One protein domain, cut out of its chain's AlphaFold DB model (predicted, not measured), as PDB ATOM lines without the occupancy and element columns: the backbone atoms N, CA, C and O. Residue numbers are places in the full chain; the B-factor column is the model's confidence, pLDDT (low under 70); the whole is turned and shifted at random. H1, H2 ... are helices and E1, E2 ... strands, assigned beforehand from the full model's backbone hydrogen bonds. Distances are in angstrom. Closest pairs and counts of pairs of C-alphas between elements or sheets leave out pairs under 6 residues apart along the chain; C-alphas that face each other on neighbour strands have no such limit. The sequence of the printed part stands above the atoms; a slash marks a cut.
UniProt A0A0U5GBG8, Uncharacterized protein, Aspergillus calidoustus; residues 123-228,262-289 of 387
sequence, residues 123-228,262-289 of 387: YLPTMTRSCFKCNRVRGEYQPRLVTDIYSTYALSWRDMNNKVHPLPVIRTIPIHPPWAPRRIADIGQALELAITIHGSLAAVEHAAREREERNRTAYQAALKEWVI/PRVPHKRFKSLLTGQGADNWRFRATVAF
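What this domain is: This is residues 123 to 228 and 262 to 289 of the 387 residues of an uncharacterized protein of Aspergillus calidoustus (UniProt A0A0U5GBG8). A small sheet of three short strands (E2, E4, E3) has one short helix on each face, H2 on one and H7 on the other, and from it two helices, H4 and H5, run out to make an L with its corner away from the sheet. H5 is by far the longest part, an arm whose last residues reach far beyond H2, while E1, H1 and E5 gather at the opposite end of the longest axis and the link of residues 172 to 182 loops out from the sheet. The printed part has 134 residues with seven named helices and five named strands, in the order E1 H1 E2 H2 H3 E3 E4 H4 H5 H6 H7 E5; the sheet runs E2 E4 E3, all antiparallel, and the class is mostly helix. The whole is compact, with a radius of gyration of the C-alphas of 16.3 A, and spans 55 by 40 by 32 A.

Where its parts are: E1, residues 128 to 130, begins with C-alpha 128 at (43.021, -51.665, 15.395). H1, residues 132 to 137, is 8.8 A long, and E2, residues 143 to 145, runs 7.1 A. H2, residues 146 to 152, is 9.7 A long and is followed by H3, residues 157 to 160. E3, residues 169 to 171, and E4, residues 183 to 186, run 6.6 A and 10.7 A. H4, residues 187 to 198, runs 15.9 A. H5, residues 201 to 228, runs 40.7 A and ends with C-alpha 228 at (22.118, -5.131, 28.625). H6, residues 271 to 274, H7, residues 279 to 284, which is 9.0 A long, and E5, residues 286 to 288, come last; C-alpha 288 is at (37.413, -50.351, 4.856).

How they stand to each other: In the sheet E2 and E4 are antiparallel at 144 degrees, with N 144 and O 185 within hydrogen-bond range at 2.9 A. E3 and E4 form a hairpin, antiparallel at 141 degrees, with N 170 and O 184 at 2.8 A. E2, H2, H3 and E3 make a split strand-helix-strand unit, two strands running the same way with helices between them and E4 between them in the sheet; its crossover is right-handed. H2 is on the sheet at a height of 9.5 A, slantwise to the strands at 34 degrees to E2 on the local plane. H7 is on the opposite face at a height of 9.3 A, across the strands at 83 degrees to E2 on the local plane. H4 only grazes the sheet, with residues 187 to 190. H5 touches H2 with residues 205 to 212 alone, about perpendicular at 74 degrees; the closest C-alphas, of Thr 152 and Ala 208, are 5.8 A apart. H4 and H5 touch only at the corner, at 87 degrees, the closest C-alphas being those of His 198 and Val 204, 5.6 A apart. H3 is close to but not clearly touching H2, with the C-alphas of Tyr 150 and Trp 157 7.7 A apart. H1 touches H7 at a steep tilt of 45 degrees, opposite ways; the C-alphas of Arg 136 and Asp 279 are 6.4 A apart. E1 and E5, which pair with no named strand, are near each other. H6 touches no helix. In H1, H4 and H5 every O i to N i+4 pair is within hydrogen-bond range, in H2 2 of 3 and in H7 1 of 2; H3 and H6 are too short for such a pair.

The domain as a whole: The C-alphas farthest apart, of Ile 228 and Phe 289, are 55.6 A apart, while those of Tyr 123 and Phe 289, the first and last printed, are 9.2 A apart. Residues 229 to 261 are cut out, and C-alphas 228 and 262 are 12.9 A apart across the cut. Of the links that are printed whole, E3 to E4 is long, with 11 residues. The mean pLDDT of the printed part is 85.1; it is under 70 at residues 175 to 177, 266 to 279 and 289.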
ATOM      1  N   TYR A 123      39.997 -49.262  12.414       90.44
ATOM      2  CA  TYR A 123      39.728 -48.120  13.278       90.44
ATOM      3  C   TYR A 123      40.977 -47.252  13.354       90.44
ATOM      4  O   TYR A 123      41.982 -47.628  13.948       90.44
ATOM      5  N   LEU A 124      40.908 -46.088  12.715       89.81
ATOM      6  CA  LEU A 124      42.045 -45.209  12.482       89.81
ATOM      7  C   LEU A 124      42.719 -44.677  13.761       89.81
ATOM      8  O   LEU A 124      43.942 -44.591  13.749       89.81
ATOM      9  N   PRO A 125      42.007 -44.307  14.850       89.81
ATOM     10  CA  PRO A 125      42.661 -43.706  16.017       89.81
ATOM     11  C   PRO A 125      43.691 -44.607  16.703       89.81
ATOM     12  O   PRO A 125      44.731 -44.130  17.147       89.81
ATOM     13  N   THR A 126      43.417 -45.909  16.764       87.88
ATOM     14  CA  THR A 126      44.299 -46.900  17.400       87.88
ATOM     15  C   THR A 126      44.934 -47.854  16.389       87.88
ATOM     16  O   THR A 126      45.679 -48.747  16.776       87.88
ATOM     17  N   MET A 127      44.614 -47.706  15.100       87.31
ATOM     18  CA  MET A 127      44.975 -48.642  14.030       87.31
ATOM     19  C   MET A 127      44.546 -50.091  14.308       87.31
ATOM     20  O   MET A 127      45.120 -51.037  13.788       87.31
ATOM     21  N   THR A 128      43.505 -50.305  15.109       85.88
ATOM     22  CA  THR A 128      43.021 -51.665  15.395       85.88
ATOM     23  C   THR A 128      41.990 -52.119  14.369       85.88
ATOM     24  O   THR A 128      41.118 -51.348  13.959       85.88
ATOM     25  N   ARG A 129      42.045 -53.392  13.973       84.94
ATOM     26  CA  ARG A 129      41.002 -53.984  13.132       84.94
ATOM     27  C   ARG A 129      39.729 -54.247  13.938       84.94
ATOM     28  O   ARG A 129      39.782 -54.630  15.103       84.94
ATOM     29  N   SER A 130      38.576 -54.060  13.303       85.00
ATOM     30  CA  SER A 130      37.263 -54.348  13.879       85.00
ATOM     31  C   SER A 130      36.298 -54.885  12.822       85.00
ATOM     32  O   SER A 130      36.357 -54.524  11.647       85.00
ATOM     33  N   CYS A 131      35.400 -55.785  13.221       84.31
ATOM     34  CA  CYS A 131      34.252 -56.111  12.382       84.31
ATOM     35  C   CYS A 131      33.174 -55.030  12.530       84.31
ATOM     36  O   CYS A 131      33.184 -54.244  13.483       84.31
ATOM     37  N   PHE A 132      32.201 -55.024  11.620       82.81
ATOM     38  CA  PHE A 132      31.086 -54.081  11.655       82.81
ATOM     39  C   PHE A 132      30.357 -54.063  13.014       82.81
ATOM     40  O   PHE A 132      30.122 -52.991  13.582       82.81
ATOM     41  N   LYS A 133      30.052 -55.244  13.575       83.12
ATOM     42  CA  LYS A 133      29.358 -55.390  14.865       83.12
ATOM     43  C   LYS A 133      30.205 -54.873  16.033       83.12
ATOM     44  O   LYS A 133      29.710 -54.097  16.845       83.12
ATOM     45  N   CYS A 134      31.486 -55.241  16.088       86.50
ATOM     46  CA  CYS A 134      32.413 -54.765  17.114       86.50
ATOM     47  C   CYS A 134      32.558 -53.242  17.070       86.50
ATOM     48  O   CYS A 134      32.367 -52.605  18.103       86.50
ATOM     49  N   ASN A 135      32.788 -52.660  15.884       86.75
ATOM     50  CA  ASN A 135      32.868 -51.210  15.705       86.75
ATOM     51  C   ASN A 135      31.597 -50.510  16.203       86.75
ATOM     52  O   ASN A 135      31.660 -49.466  16.841       86.75
ATOM     53  N   ARG A 136      30.422 -51.100  15.960       83.56
ATOM     54  CA  ARG A 136      29.138 -50.523  16.379       83.56
ATOM     55  C   ARG A 136      28.888 -50.608  17.884       83.56
ATOM     56  O   ARG A 136      28.280 -49.693  18.426       83.56
ATOM     57  N   VAL A 137      29.313 -51.686  18.543       82.56
ATOM     58  CA  VAL A 137      28.888 -51.992  19.921       82.56
ATOM     59  C   VAL A 137      29.967 -51.691  20.962       82.56
ATOM     60  O   VAL A 137      29.657 -51.130  22.010       82.56
ATOM     61  N   ARG A 138      31.241 -52.011  20.702       85.56
ATOM     62  CA  ARG A 138      32.298 -51.901  21.727       85.56
ATOM     63  C   ARG A 138      32.645 -50.443  22.016       85.56
ATOM     64  O   ARG A 138      32.825 -49.662  21.086       85.56
ATOM     65  N   GLY A 139      32.737 -50.071  23.291       86.50
ATOM     66  CA  GLY A 139      33.070 -48.699  23.709       86.50
ATOM     67  C   GLY A 139      34.452 -48.229  23.238       86.50
ATOM     68  O   GLY A 139      34.643 -47.041  23.016       86.50
ATOM     69  N   GLU A 140      35.374 -49.164  22.999       86.69
ATOM     70  CA  GLU A 140      36.735 -48.901  22.501       86.69
ATOM     71  C   GLU A 140      36.767 -48.245  21.111       86.69
ATOM     72  O   GLU A 140      37.707 -47.534  20.789       86.69
ATOM     73  N   TYR A 141      35.732 -48.433  20.285       88.81
ATOM     74  CA  TYR A 141      35.649 -47.836  18.945       88.81
ATOM     75  C   TYR A 141      34.795 -46.568  18.932       88.81
ATOM     76  O   TYR A 141      33.979 -46.353  18.030       88.81
ATOM     77  N   GLN A 142      34.903 -45.748  19.975       90.50
ATOM     78  CA  GLN A 142      34.048 -44.583  20.156       90.50
ATOM     79  C   GLN A 142      34.849 -43.284  20.047       90.50
ATOM     80  O   GLN A 142      35.238 -42.703  21.057       90.50
ATOM     81  N   PRO A 143      35.036 -42.752  18.831       92.81
ATOM     82  CA  PRO A 143      35.629 -41.441  18.655       92.81
ATOM     83  C   PRO A 143      34.616 -40.355  19.042       92.81
ATOM     84  O   PRO A 143      33.400 -40.488  18.844       92.81
ATOM     85  N   ARG A 144      35.114 -39.230  19.552       91.62
ATOM     86  CA  ARG A 144      34.316 -38.032  19.874       91.62
ATOM     87  C   ARG A 144      34.919 -36.803  19.238       91.62
ATOM     88  O   ARG A 144      36.100 -36.776  18.908       91.62
ATOM     89  N   LEU A 145      34.102 -35.759  19.100       91.50
ATOM     90  CA  LEU A 145      34.616 -34.452  18.721       91.50
ATOM     91  C   LEU A 145      35.619 -33.980  19.771       91.50
ATOM     92  O   LEU A 145      35.379 -34.071  20.970       91.50
ATOM     93  N   VAL A 146      36.719 -33.400  19.313       92.88
ATOM     94  CA  VAL A 146      37.753 -32.857  20.199       92.88
ATOM     95  C   VAL A 146      37.191 -31.789  21.150       92.88
ATOM     96  O   VAL A 146      37.595 -31.702  22.305       92.88
ATOM     97  N   THR A 147      36.197 -31.014  20.704       90.00
ATOM     98  CA  THR A 147      35.478 -30.044  21.552       90.00
ATOM     99  C   THR A 147      34.763 -30.697  22.731       90.00
ATOM    100  O   THR A 147      34.711 -30.134  23.825       90.00
ATOM    101  N   ASP A 148      34.237 -31.896  22.506       90.00
ATOM    102  CA  ASP A 148      33.539 -32.668  23.522       90.00
ATOM    103  C   ASP A 148      34.538 -33.283  24.502       90.00
ATOM    104  O   ASP A 148      34.302 -33.263  25.708       90.00
ATOM    105  N   ILE A 149      35.673 -33.770  23.991       92.75
ATOM    106  CA  ILE A 149      36.784 -34.322  24.777       92.75
ATOM    107  C   ILE A 149      37.334 -33.282  25.758       92.75
ATOM    108  O   ILE A 149      37.455 -33.582  26.943       92.75
ATOM    109  N   TYR A 150      37.563 -32.038  25.317       92.06
ATOM    110  CA  TYR A 150      38.014 -30.953  26.205       92.06
ATOM    111  C   TYR A 150      37.122 -30.740  27.407       92.06
ATOM    112  O   TYR A 150      37.582 -30.477  28.519       92.06
ATOM    113  N   SER A 151      35.821 -30.764  27.146       89.31
ATOM    114  CA  SER A 151      34.850 -30.547  28.189       89.31
ATOM    115  C   SER A 151      34.892 -31.774  29.091       89.31
ATOM    116  O   SER A 151      35.204 -31.650  30.270       89.31
ATOM    117  N   THR A 152      34.616 -32.958  28.523       90.19
ATOM    118  CA  THR A 152      34.432 -34.258  29.207       90.19
ATOM    119  C   THR A 152      35.587 -34.634  30.115       90.19
ATOM    120  O   THR A 152      35.339 -35.013  31.250       90.19
ATOM    121  N   TYR A 153      36.821 -34.464  29.652       95.25
ATOM    122  CA  TYR A 153      38.006 -34.927  30.368       95.25
ATOM    123  C   TYR A 153      38.850 -33.781  30.938       95.25
ATOM    124  O   TYR A 153      40.012 -33.971  31.283       95.25
ATOM    125  N   ALA A 154      38.289 -32.567  30.981       95.75
ATOM    126  CA  ALA A 154      38.968 -31.356  31.445       95.75
ATOM    127  C   ALA A 154      40.327 -31.071  30.766       95.75
ATOM    128  O   ALA A 154      41.144 -30.323  31.298       95.75
ATOM    129  N   LEU A 155      40.551 -31.597  29.560       95.50
ATOM    130  CA  LEU A 155      41.790 -31.418  28.798       95.50
ATOM    131  C   LEU A 155      41.836 -30.054  28.109       95.50
ATOM    132  O   LEU A 155      40.827 -29.570  27.599       95.50
ATOM    133  N   SER A 156      42.988 -29.400  28.067       94.00
ATOM    134  CA  SER A 156      43.229 -28.204  27.257       94.00
ATOM    135  C   SER A 156      43.790 -28.561  25.874       94.00
ATOM    136  O   SER A 156      44.223 -29.681  25.610       94.00
ATOM    137  N   TRP A 157      43.820 -27.588  24.958       90.81
ATOM    138  CA  TRP A 157      44.498 -27.764  23.664       90.81
ATOM    139  C   TRP A 157      46.004 -28.004  23.818       90.81
ATOM    140  O   TRP A 157      46.596 -28.676  22.977       90.81
ATOM    141  N   ARG A 158      46.622 -27.460  24.876       94.00
ATOM    142  CA  ARG A 158      48.043 -27.691  25.164       94.00
ATOM    143  C   ARG A 158      48.281 -29.133  25.592       94.00
ATOM    144  O   ARG A 158      49.217 -29.739  25.093       94.00
ATOM    145  N   ASP A 159      47.391 -29.682  26.410       94.31
ATOM    146  CA  ASP A 159      47.494 -31.054  26.911       94.31
ATOM    147  C   ASP A 159      47.470 -32.074  25.773       94.31
ATOM    148  O   ASP A 159      48.343 -32.928  25.677       94.31
ATOM    149  N   MET A 160      46.523 -31.937  24.843       90.44
ATOM    150  CA  MET A 160      46.390 -32.880  23.726       90.44
ATOM    151  C   MET A 160      47.478 -32.738  22.654       90.44
ATOM    152  O   MET A 160      47.685 -33.671  21.886       90.44
ATOM    153  N   ASN A 161      48.137 -31.578  22.560       90.19
ATOM    154  CA  ASN A 161      49.277 -31.370  21.655       90.19
ATOM    155  C   ASN A 161      50.613 -31.404  22.396       90.19
ATOM    156  O   ASN A 161      51.619 -30.911  21.876       90.19
ATOM    157  N   ASN A 162      50.631 -31.923  23.623       90.31
ATOM    158  CA  ASN A 162      51.868 -32.072  24.356       90.31
ATOM    159  C   ASN A 162      52.798 -33.000  23.560       90.31
ATOM    160  O   ASN A 162      52.377 -34.042  23.064       90.31
ATOM    161  N   LYS A 163      54.072 -32.611  23.436       83.50
ATOM    162  CA  LYS A 163      55.088 -33.384  22.711       83.50
ATOM    163  C   LYS A 163      55.327 -34.764  23.327       83.50
ATOM    164  O   LYS A 163      55.760 -35.656  22.612       83.50
ATOM    165  N   VAL A 164      55.068 -34.924  24.627       83.44
ATOM    166  CA  VAL A 164      55.331 -36.175  25.353       83.44
ATOM    167  C   VAL A 164      54.230 -37.212  25.103       83.44
ATOM    168  O   VAL A 164      54.528 -38.370  24.835       83.44
ATOM    169  N   HIS A 165      52.963 -36.790  25.130       83.69
ATOM    170  CA  HIS A 165      51.802 -37.670  24.950       83.69
ATOM    171  C   HIS A 165      50.749 -37.003  24.049       83.69
ATOM    172  O   HIS A 165      49.712 -36.548  24.542       83.69
ATOM    173  N   PRO A 166      51.009 -36.880  22.733       89.19
ATOM    174  CA  PRO A 166      50.055 -36.264  21.824       89.19
ATOM    175  C   PRO A 166      48.843 -37.178  21.637       89.19
ATOM    176  O   PRO A 166      48.986 -38.364  21.342       89.19
ATOM    177  N   LEU A 167      47.640 -36.616  21.754       92.12
ATOM    178  CA  LEU A 167      46.413 -37.338  21.438       92.12
ATOM    179  C   LEU A 167      46.243 -37.385  19.909       92.12
ATOM    180  O   LEU A 167      46.173 -36.319  19.284       92.12
ATOM    181  N   PRO A 168      46.133 -38.566  19.276       91.19
ATOM    182  CA  PRO A 168      45.879 -38.657  17.843       91.19
ATOM    183  C   PRO A 168      44.539 -38.006  17.473       91.19
ATOM    184  O   PRO A 168      43.469 -38.424  17.916       91.19
ATOM    185  N   VAL A 169      44.588 -36.964  16.636       92.06
ATOM    186  CA  VAL A 169      43.396 -36.242  16.168       92.06
ATOM    187  C   VAL A 169      43.196 -36.462  14.676       92.06
ATOM    188  O   VAL A 169      43.993 -36.022  13.847       92.06
ATOM    189  N   ILE A 170      42.054 -37.043  14.324       91.12
ATOM    190  CA  ILE A 170      41.621 -37.233  12.941       91.12
ATOM    191  C   ILE A 170      40.786 -36.030  12.505       91.12
ATOM    192  O   ILE A 170      39.894 -35.562  13.219       91.12
ATOM    193  N   ARG A 171      41.056 -35.526  11.299       88.94
ATOM    194  CA  ARG A 171      40.243 -34.488  10.659       88.94
ATOM    195  C   ARG A 171      39.269 -35.131   9.683       88.94
ATOM    196  O   ARG A 171      39.675 -35.843   8.775       88.94
ATOM    197  N   THR A 172      37.984 -34.854   9.852       83.94
ATOM    198  CA  THR A 172      36.953 -35.318   8.921       83.94
ATOM    199  C   THR A 172      37.003 -34.505   7.637       83.94
ATOM    200  O   THR A 172      37.118 -33.277   7.705       83.94
ATOM    201  N   ILE A 173      36.787 -35.143   6.490       76.88
ATOM    202  CA  ILE A 173      36.598 -34.423   5.229       76.88
ATOM    203  C   ILE A 173      35.270 -33.644   5.300       76.88
ATOM    204  O   ILE A 173      34.237 -34.213   5.671       76.88
ATOM    205  N   PRO A 174      35.268 -32.329   5.021       73.50
ATOM    206  CA  PRO A 174      34.045 -31.550   5.005       73.50
ATOM    207  C   PRO A 174      33.190 -31.985   3.814       73.50
ATOM    208  O   PRO A 174      33.601 -31.884   2.664       73.50
ATOM    209  N   ILE A 175      31.989 -32.481   4.101       64.62
ATOM    210  CA  ILE A 175      31.070 -33.009   3.083       64.62
ATOM    211  C   ILE A 175      30.518 -31.882   2.190       64.62
ATOM    212  O   ILE A 175      30.214 -32.107   1.021       64.62
ATOM    213  N   HIS A 176      30.407 -30.668   2.740       67.12
ATOM    214  CA  HIS A 176      29.969 -29.469   2.032       67.12
ATOM    215  C   HIS A 176      30.696 -28.236   2.585       67.12
ATOM    216  O   HIS A 176      30.637 -27.989   3.795       67.12
ATOM    217  N   PRO A 177      31.349 -27.421   1.740       65.75
ATOM    218  CA  PRO A 177      31.643 -26.034   2.082       65.75
ATOM    219  C   PRO A 177      30.328 -25.311   2.432       65.75
ATOM    220  O   PRO A 177      29.305 -25.608   1.817       65.75
ATOM    221  N   PRO A 178      30.306 -24.387   3.406       70.50
ATOM    222  CA  PRO A 178      31.440 -23.768   4.096       70.50
ATOM    223  C   PRO A 178      31.835 -24.467   5.412       70.50
ATOM    224  O   PRO A 178      32.449 -23.850   6.282       70.50
ATOM    225  N   TRP A 179      31.444 -25.726   5.635       74.69
ATOM    226  CA  TRP A 179      31.652 -26.352   6.940       74.69
ATOM    227  C   TRP A 179      33.122 -26.707   7.151       74.69
ATOM    228  O   TRP A 179      33.733 -27.406   6.347       74.69
ATOM    229  N   ALA A 180      33.690 -26.236   8.261       80.56
ATOM    230  CA  ALA A 180      35.055 -26.572   8.629       80.56
ATOM    231  C   ALA A 180      35.191 -28.082   8.926       80.56
ATOM    232  O   ALA A 180      34.269 -28.678   9.501       80.56
ATOM    233  N   PRO A 181      36.346 -28.697   8.597       84.56
ATOM    234  CA  PRO A 181      36.685 -30.043   9.038       84.56
ATOM    235  C   PRO A 181      36.469 -30.190  10.543       84.56
ATOM    236  O   PRO A 181      36.969 -29.396  11.344       84.56
ATOM    237  N   ARG A 182      35.727 -31.222  10.944       88.44
ATOM    238  CA  ARG A 182      35.591 -31.570  12.354       88.44
ATOM    239  C   ARG A 182      36.809 -32.376  12.781       88.44
ATOM    240  O   ARG A 182      37.397 -33.106  11.990       88.44
ATOM    241  N   ARG A 183      37.194 -32.214  14.040       92.06
ATOM    242  CA  ARG A 183      38.299 -32.945  14.657       92.06
ATOM    243  C   ARG A 183      37.713 -33.980  15.592       92.06
ATOM    244  O   ARG A 183      36.908 -33.600  16.444       92.06
ATOM    245  N   ILE A 184      38.104 -35.232  15.426       93.31
ATOM    246  CA  ILE A 184      37.715 -36.334  16.302       93.31
ATOM    247  C   ILE A 184      38.954 -37.006  16.887       93.31
ATOM    248  O   ILE A 184      40.005 -36.997  16.253       93.31
ATOM    249  N   ALA A 185      38.824 -37.569  18.079       94.00
ATOM    250  CA  ALA A 185      39.855 -38.382  18.716       94.00
ATOM    251  C   ALA A 185      39.209 -39.535  19.492       94.00
ATOM    252  O   ALA A 185      37.999 -39.505  19.751       94.00
ATOM    253  N   ASP A 186      40.007 -40.549  19.808       94.25
ATOM    254  CA  ASP A 186      39.573 -41.710  20.576       94.25
ATOM    255  C   ASP A 186      39.248 -41.341  22.029       94.25
ATOM    256  O   ASP A 186      39.978 -40.575  22.661       94.25
ATOM    257  N   ILE A 187      38.146 -41.876  22.561       93.69
ATOM    258  CA  ILE A 187      37.758 -41.644  23.957       93.69
ATOM    259  C   ILE A 187      38.722 -42.332  24.929       93.69
ATOM    260  O   ILE A 187      39.058 -41.729  25.947       93.69
ATOM    261  N   GLY A 188      39.139 -43.568  24.647       93.25
ATOM    262  CA  GLY A 188      40.006 -44.343  25.533       93.25
ATOM    263  C   GLY A 188      41.345 -43.642  25.731       93.25
ATOM    264  O   GLY A 188      41.703 -43.304  26.856       93.25
ATOM    265  N   GLN A 189      42.006 -43.285  24.628       94.38
ATOM    266  CA  GLN A 189      43.266 -42.531  24.660       94.38
ATOM    267  C   GLN A 189      43.113 -41.159  25.338       94.38
ATOM    268  O   GLN A 189      43.995 -40.717  26.072       94.38
ATOM    269  N   ALA A 190      41.988 -40.468  25.118       95.25
ATOM    270  CA  ALA A 190      41.729 -39.188  25.776       95.25
ATOM    271  C   ALA A 190      41.548 -39.341  27.293       95.25
ATOM    272  O   ALA A 190      42.017 -38.494  28.054       95.25
ATOM    273  N   LEU A 191      40.879 -40.406  27.735       95.25
ATOM    274  CA  LEU A 191      40.700 -40.705  29.149       95.25
ATOM    275  C   LEU A 191      42.032 -41.069  29.811       95.25
ATOM    276  O   LEU A 191      42.327 -40.549  30.883       95.25
ATOM    277  N   GLU A 192      42.855 -41.901  29.173       95.12
ATOM    278  CA  GLU A 192      44.198 -42.244  29.660       95.12
ATOM    279  C   GLU A 192      45.079 -40.998  29.819       95.12
ATOM    280  O   GLU A 192      45.699 -40.793  30.868       95.12
ATOM    281  N   LEU A 193      45.076 -40.108  28.820       95.88
ATOM    282  CA  LEU A 193      45.777 -38.825  28.895       95.88
ATOM    283  C   LEU A 193      45.255 -37.961  30.052       95.88
ATOM    284  O   LEU A 193      46.034 -37.349  30.780       95.88
ATOM    285  N   ALA A 194      43.939 -37.920  30.254       96.38
ATOM    286  CA  ALA A 194      43.342 -37.157  31.341       96.38
ATOM    287  C   ALA A 194      43.691 -37.727  32.719       96.38
ATOM    288  O   ALA A 194      44.015 -36.958  33.618       96.38
ATOM    289  N   ILE A 195      43.689 -39.051  32.883       96.50
ATOM    290  CA  ILE A 195      44.139 -39.703  34.119       96.50
ATOM    291  C   ILE A 195      45.616 -39.392  34.370       96.50
ATOM    292  O   ILE A 195      45.986 -39.118  35.505       96.50
ATOM    293  N   THR A 196      46.442 -39.355  33.325       96.06
ATOM    294  CA  THR A 196      47.863 -38.994  33.443       96.06
ATOM    295  C   THR A 196      48.045 -37.560  33.959       96.06
ATOM    296  O   THR A 196      48.926 -37.306  34.773       96.06
ATOM    297  N   ILE A 197      47.197 -36.623  33.524       96.44
ATOM    298  CA  ILE A 197      47.280 -35.203  33.907       96.44
ATOM    299  C   ILE A 197      46.668 -34.935  35.286       96.44
ATOM    300  O   ILE A 197      47.236 -34.189  36.078       96.44
ATOM    301  N   HIS A 198      45.505 -35.521  35.569       96.12
ATOM    302  CA  HIS A 198      44.738 -35.260  36.794       96.12
ATOM    303  C   HIS A 198      45.024 -36.279  37.909       96.12
ATOM    304  O   HIS A 198      44.553 -36.124  39.031       96.12
ATOM    305  N   GLY A 199      45.780 -37.338  37.620       97.50
ATOM    306  CA  GLY A 199      46.234 -38.368  38.558       97.50
ATOM    307  C   GLY A 199      45.248 -39.514  38.811       97.50
ATOM    308  O   GLY A 199      45.668 -40.613  39.161       97.50
ATOM    309  N   SER A 200      43.939 -39.307  38.640       97.12
ATOM    310  CA  SER A 200      42.929 -40.362  38.830       97.12
ATOM    311  C   SER A 200      41.631 -40.072  38.079       97.12
ATOM    312  O   SER A 200      41.340 -38.922  37.753       97.12
ATOM    313  N   LEU A 201      40.803 -41.100  37.866       96.12
ATOM    314  CA  LEU A 201      39.476 -40.936  37.261       96.12
ATOM    315  C   LEU A 201      38.584 -39.973  38.070       96.12
ATOM    316  O   LEU A 201      37.944 -39.101  37.492       96.12
ATOM    317  N   ALA A 202      38.596 -40.075  39.402       96.00
ATOM    318  CA  ALA A 202      37.822 -39.188  40.273       96.00
ATOM    319  C   ALA A 202      38.259 -37.716  40.141       96.00
ATOM    320  O   ALA A 202      37.419 -36.815  40.112       96.00
ATOM    321  N   ALA A 203      39.567 -37.472  40.002       97.44
ATOM    322  CA  ALA A 203      40.101 -36.134  39.763       97.44
ATOM    323  C   ALA A 203      39.720 -35.597  38.373       97.44
ATOM    324  O   ALA A 203      39.350 -34.429  38.259       97.44
ATOM    325  N   VAL A 204      39.720 -36.447  37.335       96.38
ATOM    326  CA  VAL A 204      39.222 -36.085  35.994       96.38
ATOM    327  C   VAL A 204      37.760 -35.640  36.064       96.38
ATOM    328  O   VAL A 204      37.410 -34.588  35.529       96.38
ATOM    329  N   GLU A 205      36.902 -36.404  36.743       94.31
ATOM    330  CA  GLU A 205      35.487 -36.055  36.902       94.31
ATOM    331  C   GLU A 205      35.289 -34.746  37.669       94.31
ATOM    332  O   GLU A 205      34.469 -33.914  37.274       94.31
ATOM    333  N   HIS A 206      36.044 -34.545  38.752       95.56
ATOM    334  CA  HIS A 206      36.011 -33.308  39.526       95.56
ATOM    335  C   HIS A 206      36.403 -32.103  38.663       95.56
ATOM    336  O   HIS A 206      35.621 -31.160  38.531       95.56
ATOM    337  N   ALA A 207      37.550 -32.172  37.981       96.38
ATOM    338  CA  ALA A 207      38.024 -31.117  37.089       96.38
ATOM    339  C   ALA A 207      37.033 -30.837  35.942       96.38
ATOM    340  O   ALA A 207      36.840 -29.688  35.526       96.38
ATOM    341  N   ALA A 208      36.366 -31.877  35.431       93.62
ATOM    342  CA  ALA A 208      35.354 -31.752  34.387       93.62
ATOM    343  C   ALA A 208      34.074 -31.059  34.879       93.62
ATOM    344  O   ALA A 208      33.461 -30.325  34.095       93.62
ATOM    345  N   ARG A 209      33.675 -31.266  36.144       92.94
ATOM    346  CA  ARG A 209      32.565 -30.547  36.796       92.94
ATOM    347  C   ARG A 209      32.926 -29.086  37.054       92.94
ATOM    348  O   ARG A 209      32.169 -28.203  36.665       92.94
ATOM    349  N   GLU A 210      34.106 -28.808  37.601       94.94
ATOM    350  CA  GLU A 210      34.569 -27.432  37.842       94.94
ATOM    351  C   GLU A 210      34.688 -26.615  36.552       94.94
ATOM    352  O   GLU A 210      34.340 -25.434  36.502       94.94
ATOM    353  N   ARG A 211      35.199 -27.221  35.473       92.25
ATOM    354  CA  ARG A 211      35.245 -26.560  34.165       92.25
ATOM    355  C   ARG A 211      33.843 -26.289  33.623       92.25
ATOM    356  O   ARG A 211      33.633 -25.230  33.035       92.25
ATOM    357  N   GLU A 212      32.908 -27.222  33.779       88.88
ATOM    358  CA  GLU A 212      31.517 -27.007  33.372       88.88
ATOM    359  C   GLU A 212      30.882 -25.851  34.138       88.88
ATOM    360  O   GLU A 212      30.285 -24.981  33.505       88.88
ATOM    361  N   GLU A 213      31.088 -25.784  35.453       92.19
ATOM    362  CA  GLU A 213      30.593 -24.685  36.278       92.19
ATOM    363  C   GLU A 213      31.164 -23.343  35.825       92.19
ATOM    364  O   GLU A 213      30.416 -22.411  35.534       92.19
ATOM    365  N   ARG A 214      32.489 -23.260  35.648       92.38
ATOM    366  CA  ARG A 214      33.143 -22.048  35.135       92.38
ATOM    367  C   ARG A 214      32.593 -21.628  33.777       92.38
ATOM    368  O   ARG A 214      32.313 -20.449  33.570       92.38
ATOM    369  N   ASN A 215      32.404 -22.574  32.857       88.44
ATOM    370  CA  ASN A 215      31.844 -22.294  31.535       88.44
ATOM    371  C   ASN A 215      30.386 -21.819  31.621       88.44
ATOM    372  O   ASN A 215      29.987 -20.939  30.858       88.44
ATOM    373  N   ARG A 216      29.592 -22.387  32.534       90.25
ATOM    374  CA  ARG A 216      28.203 -21.991  32.778       90.25
ATOM    375  C   ARG A 216      28.125 -20.573  33.334       90.25
ATOM    376  O   ARG A 216      27.375 -19.767  32.790       90.25
ATOM    377  N   THR A 217      28.935 -20.254  34.338       94.25
ATOM    378  CA  THR A 217      29.022 -18.912  34.929       94.25
ATOM    379  C   THR A 217      29.492 -17.886  33.904       94.25
ATOM    380  O   THR A 217      28.844 -16.856  33.730       94.25
ATOM    381  N   ALA A 218      30.552 -18.188  33.144       91.00
ATOM    382  CA  ALA A 218      31.041 -17.317  32.075       91.00
ATOM    383  C   ALA A 218      29.981 -17.087  30.986       91.00
ATOM    384  O   ALA A 218      29.810 -15.969  30.504       91.00
ATOM    385  N   TYR A 219      29.226 -18.128  30.621       91.44
ATOM    386  CA  TYR A 219      28.121 -17.998  29.677       91.44
ATOM    387  C   TYR A 219      26.994 -17.111  30.212       91.44
ATOM    388  O   TYR A 219      26.499 -16.259  29.478       91.44
ATOM    389  N   GLN A 220      26.587 -17.294  31.470       92.94
ATOM    390  CA  GLN A 220      25.549 -16.470  32.091       92.94
ATOM    391  C   GLN A 220      25.977 -15.001  32.195       92.94
ATOM    392  O   GLN A 220      25.167 -14.125  31.905       92.94
ATOM    393  N   ALA A 221      27.237 -14.729  32.548       93.69
ATOM    394  CA  ALA A 221      27.790 -13.375  32.571       93.69
ATOM    395  C   ALA A 221      27.763 -12.735  31.173       93.69
ATOM    396  O   ALA A 221      27.159 -11.680  30.995       93.69
ATOM    397  N   ALA A 222      28.286 -13.434  30.161       90.44
ATOM    398  CA  ALA A 222      28.259 -12.959  28.777       90.44
ATOM    399  C   ALA A 222      26.826 -12.764  28.250       90.44
ATOM    400  O   ALA A 222      26.576 -11.900  27.412       90.44
ATOM    401  N   LEU A 223      25.866 -13.577  28.710       90.75
ATOM    402  CA  LEU A 223      24.463 -13.436  28.331       90.75
ATOM    403  C   LEU A 223      23.847 -12.188  28.959       90.75
ATOM    404  O   LEU A 223      23.132 -11.482  28.259       90.75
ATOM    405  N   LYS A 224      24.142 -11.895  30.232       91.31
ATOM    406  CA  LYS A 224      23.702 -10.661  30.899       91.31
ATOM    407  C   LYS A 224      24.262  -9.421  30.203       91.31
ATOM    408  O   LYS A 224      23.488  -8.536  29.869       91.31
ATOM    409  N   GLU A 225      25.562  -9.395  29.908       89.94
ATOM    410  CA  GLU A 225      26.196  -8.299  29.152       89.94
ATOM    411  C   GLU A 225      25.557  -8.115  27.773       89.94
ATOM    412  O   GLU A 225      25.249  -7.000  27.360       89.94
ATOM    413  N   TRP A 226      25.311  -9.222  27.066       88.94
ATOM    414  CA  TRP A 226      24.640  -9.182  25.774       88.94
ATOM    415  C   TRP A 226      23.200  -8.670  25.891       88.94
ATOM    416  O   TRP A 226      22.778  -7.896  25.040       88.94
ATOM    417  N   VAL A 227      22.446  -9.066  26.921       88.44
ATOM    418  CA  VAL A 227      21.084  -8.560  27.153       88.44
ATOM    419  C   VAL A 227      21.108  -7.064  27.444       88.44
ATOM    420  O   VAL A 227      20.377  -6.359  26.771       88.44
ATOM    421  N   ILE A 228      21.974  -6.573  28.339       87.88
ATOM    422  CA  ILE A 228      22.118  -5.131  28.625       87.88
ATOM    423  C   ILE A 228      22.424  -4.362  27.334       87.88
ATOM    424  O   ILE A 228      21.773  -3.375  27.022       87.88
ATOM    425  N   PRO A 262      26.307 -14.684  22.993       88.25
ATOM    426  CA  PRO A 262      27.147 -15.776  23.443       88.25
ATOM    427  C   PRO A 262      26.522 -17.084  22.972       88.25
ATOM    428  O   PRO A 262      25.305 -17.292  23.042       88.25
ATOM    429  N   ARG A 263      27.358 -17.969  22.432       85.06
ATOM    430  CA  ARG A 263      26.884 -19.278  21.993       85.06
ATOM    431  C   ARG A 263      26.461 -20.053  23.227       85.06
ATOM    432  O   ARG A 263      27.239 -20.149  24.173       85.06
ATOM    433  N   VAL A 264      25.246 -20.601  23.193       78.81
ATOM    434  CA  VAL A 264      24.786 -21.550  24.208       78.81
ATOM    435  C   VAL A 264      25.882 -22.611  24.329       78.81
ATOM    436  O   VAL A 264      26.237 -23.196  23.296       78.81
ATOM    437  N   PRO A 265      26.461 -22.840  25.526       71.75
ATOM    438  CA  PRO A 265      27.388 -23.935  25.730       71.75
ATOM    439  C   PRO A 265      26.649 -25.157  25.226       71.75
ATOM    440  O   PRO A 265      25.495 -25.353  25.612       71.75
ATOM    441  N   HIS A 266      27.239 -25.901  24.288       64.75
ATOM    442  CA  HIS A 266      26.598 -27.099  23.756       64.75
ATOM    443  C   HIS A 266      26.091 -27.902  24.952       64.75
ATOM    444  O   HIS A 266      26.915 -28.355  25.743       64.75
ATOM    445  N   LYS A 267      24.757 -27.963  25.139       57.88
ATOM    446  CA  LYS A 267      24.154 -28.583  26.322       57.88
ATOM    447  C   LYS A 267      24.778 -29.962  26.436       57.88
ATOM    448  O   LYS A 267      24.567 -30.802  25.557       57.88
ATOM    449  N   ARG A 268      25.583 -30.164  27.480       57.31
ATOM    450  CA  ARG A 268      26.152 -31.465  27.793       57.31
ATOM    451  C   ARG A 268      24.989 -32.467  27.849       57.31
ATOM    452  O   ARG A 268      23.967 -32.250  28.485       57.31
ATOM    453  N   PHE A 269      25.021 -33.462  26.971       49.91
ATOM    454  CA  PHE A 269      25.590 -34.765  27.293       49.91
ATOM    455  C   PHE A 269      24.762 -35.653  28.247       49.91
ATOM    456  O   PHE A 269      25.322 -36.512  28.911       49.91
ATOM    457  N   LYS A 270      23.421 -35.640  28.196       47.66
ATOM    458  CA  LYS A 270      22.704 -36.905  28.513       47.66
ATOM    459  C   LYS A 270      23.086 -38.039  27.532       47.66
ATOM    460  O   LYS A 270      23.092 -39.205  27.900       47.66
ATOM    461  N   SER A 271      23.557 -37.686  26.328       48.72
ATOM    462  CA  SER A 271      24.136 -38.588  25.307       48.72
ATOM    463  C   SER A 271      25.497 -39.223  25.682       48.72
ATOM    464  O   SER A 271      26.005 -40.086  24.963       48.72
ATOM    465  N   LEU A 272      26.120 -38.825  26.802       46.50
ATOM    466  CA  LEU A 272      27.421 -39.378  27.232       46.50
ATOM    467  C   LEU A 272      27.270 -40.861  27.573       46.50
ATOM    468  O   LEU A 272      28.092 -41.672  27.162       46.50
ATOM    469  N   LEU A 273      26.149 -41.176  28.230       46.75
ATOM    470  CA  LEU A 273      25.758 -42.511  28.663       46.75
ATOM    471  C   LEU A 273      24.791 -43.189  27.686       46.75
ATOM    472  O   LEU A 273      24.855 -44.399  27.514       46.75
ATOM    473  N   THR A 274      23.908 -42.440  27.011       52.00
ATOM    474  CA  THR A 274      22.867 -43.071  26.174       52.00
ATOM    475  C   THR A 274      23.344 -43.493  24.783       52.00
ATOM    476  O   THR A 274      22.559 -44.058  24.025       52.00
ATOM    477  N   GLY A 275      24.595 -43.201  24.395       55.22
ATOM    478  CA  GLY A 275      25.183 -43.616  23.109       55.22
ATOM    479  C   GLY A 275      24.541 -42.991  21.856       55.22
ATOM    480  O   GLY A 275      25.111 -43.055  20.766       55.22
ATOM    481  N   GLN A 276      23.394 -42.320  21.990       51.31
ATOM    482  CA  GLN A 276      22.645 -41.726  20.888       51.31
ATOM    483  C   GLN A 276      23.461 -40.609  20.225       51.31
ATOM    484  O   GLN A 276      23.681 -39.542  20.800       51.31
ATOM    485  N   GLY A 277      23.929 -40.879  19.004       55.91
ATOM    486  CA  GLY A 277      24.713 -39.962  18.170       55.91
ATOM    487  C   GLY A 277      26.198 -40.314  18.040       55.91
ATOM    488  O   GLY A 277      26.849 -39.801  17.128       55.91
ATOM    489  N   ALA A 278      26.725 -41.210  18.881       60.50
ATOM    490  CA  ALA A 278      28.107 -41.676  18.773       60.50
ATOM    491  C   ALA A 278      28.320 -42.569  17.539       60.50
ATOM    492  O   ALA A 278      29.370 -42.485  16.904       60.50
ATOM    493  N   ASP A 279      27.305 -43.349  17.153       61.84
ATOM    494  CA  ASP A 279      27.364 -44.338  16.066       61.84
ATOM    495  C   ASP A 279      27.881 -43.762  14.741       61.84
ATOM    496  O   ASP A 279      28.621 -44.422  14.014       61.84
ATOM    497  N   ASN A 280      27.550 -42.506  14.431       72.44
ATOM    498  CA  ASN A 280      28.016 -41.878  13.196       72.44
ATOM    499  C   ASN A 280      29.505 -41.544  13.216       72.44
ATOM    500  O   ASN A 280      30.127 -41.527  12.156       72.44
ATOM    501  N   TRP A 281      30.073 -41.237  14.382       84.44
ATOM    502  CA  TRP A 281      31.492 -40.911  14.474       84.44
ATOM    503  C   TRP A 281      32.350 -42.162  14.370       84.44
ATOM    504  O   TRP A 281      33.390 -42.096  13.724       84.44
ATOM    505  N   ARG A 282      31.877 -43.297  14.904       87.56
ATOM    506  CA  ARG A 282      32.577 -44.588  14.826       87.56
ATOM    507  C   ARG A 282      32.935 -44.940  13.389       87.56
ATOM    508  O   ARG A 282      34.104 -45.051  13.046       87.56
ATOM    509  N   PHE A 283      31.932 -44.964  12.511       84.19
ATOM    510  CA  PHE A 283      32.153 -45.277  11.098       84.19
ATOM    511  C   PHE A 283      32.909 -44.187  10.326       84.19
ATOM    512  O   PHE A 283      33.482 -44.465   9.280       84.19
ATOM    513  N   ARG A 284      32.946 -42.950  10.836       84.25
ATOM    514  CA  ARG A 284      33.779 -41.869  10.281       84.25
ATOM    515  C   ARG A 284      35.234 -41.941  10.730       84.25
ATOM    516  O   ARG A 284      36.059 -41.260  10.139       84.25
ATOM    517  N   ALA A 285      35.538 -42.712  11.767       89.25
ATOM    518  CA  ALA A 285      36.900 -43.009  12.192       89.25
ATOM    519  C   ALA A 285      37.352 -44.403  11.748       89.25
ATOM    520  O   ALA A 285      38.429 -44.840  12.138       89.25
ATOM    521  N   THR A 286      36.548 -45.106  10.950       88.06
ATOM    522  CA  THR A 286      36.946 -46.364  10.330       88.06
ATOM    523  C   THR A 286      37.070 -46.212   8.832       88.06
ATOM    524  O   THR A 286      36.296 -45.482   8.211       88.06
ATOM    525  N   VAL A 287      37.980 -46.975   8.249       83.62
ATOM    526  CA  VAL A 287      38.047 -47.190   6.804       83.62
ATOM    527  C   VAL A 287      37.890 -48.672   6.522       83.62
ATOM    528  O   VAL A 287      38.332 -49.499   7.321       83.62
ATOM    529  N   ALA A 288      37.256 -49.011   5.400       78.88
ATOM    530  CA  ALA A 288      37.413 -50.351   4.856       78.88
ATOM    531  C   ALA A 288      38.904 -50.535   4.560       78.88
ATOM    532  O   ALA A 288      39.513 -49.669   3.928       78.88
ATOM    533  N   PHE A 289      39.503 -51.590   5.092       69.94
ATOM    534  CA  PHE A 289      40.933 -51.827   4.968       69.94
ATOM    535  C   PHE A 289      41.139 -53.245   4.462       69.94
ATOM    536  O   PHE A 289      40.528 -54.170   5.007       69.94
TER     537      PHE A 289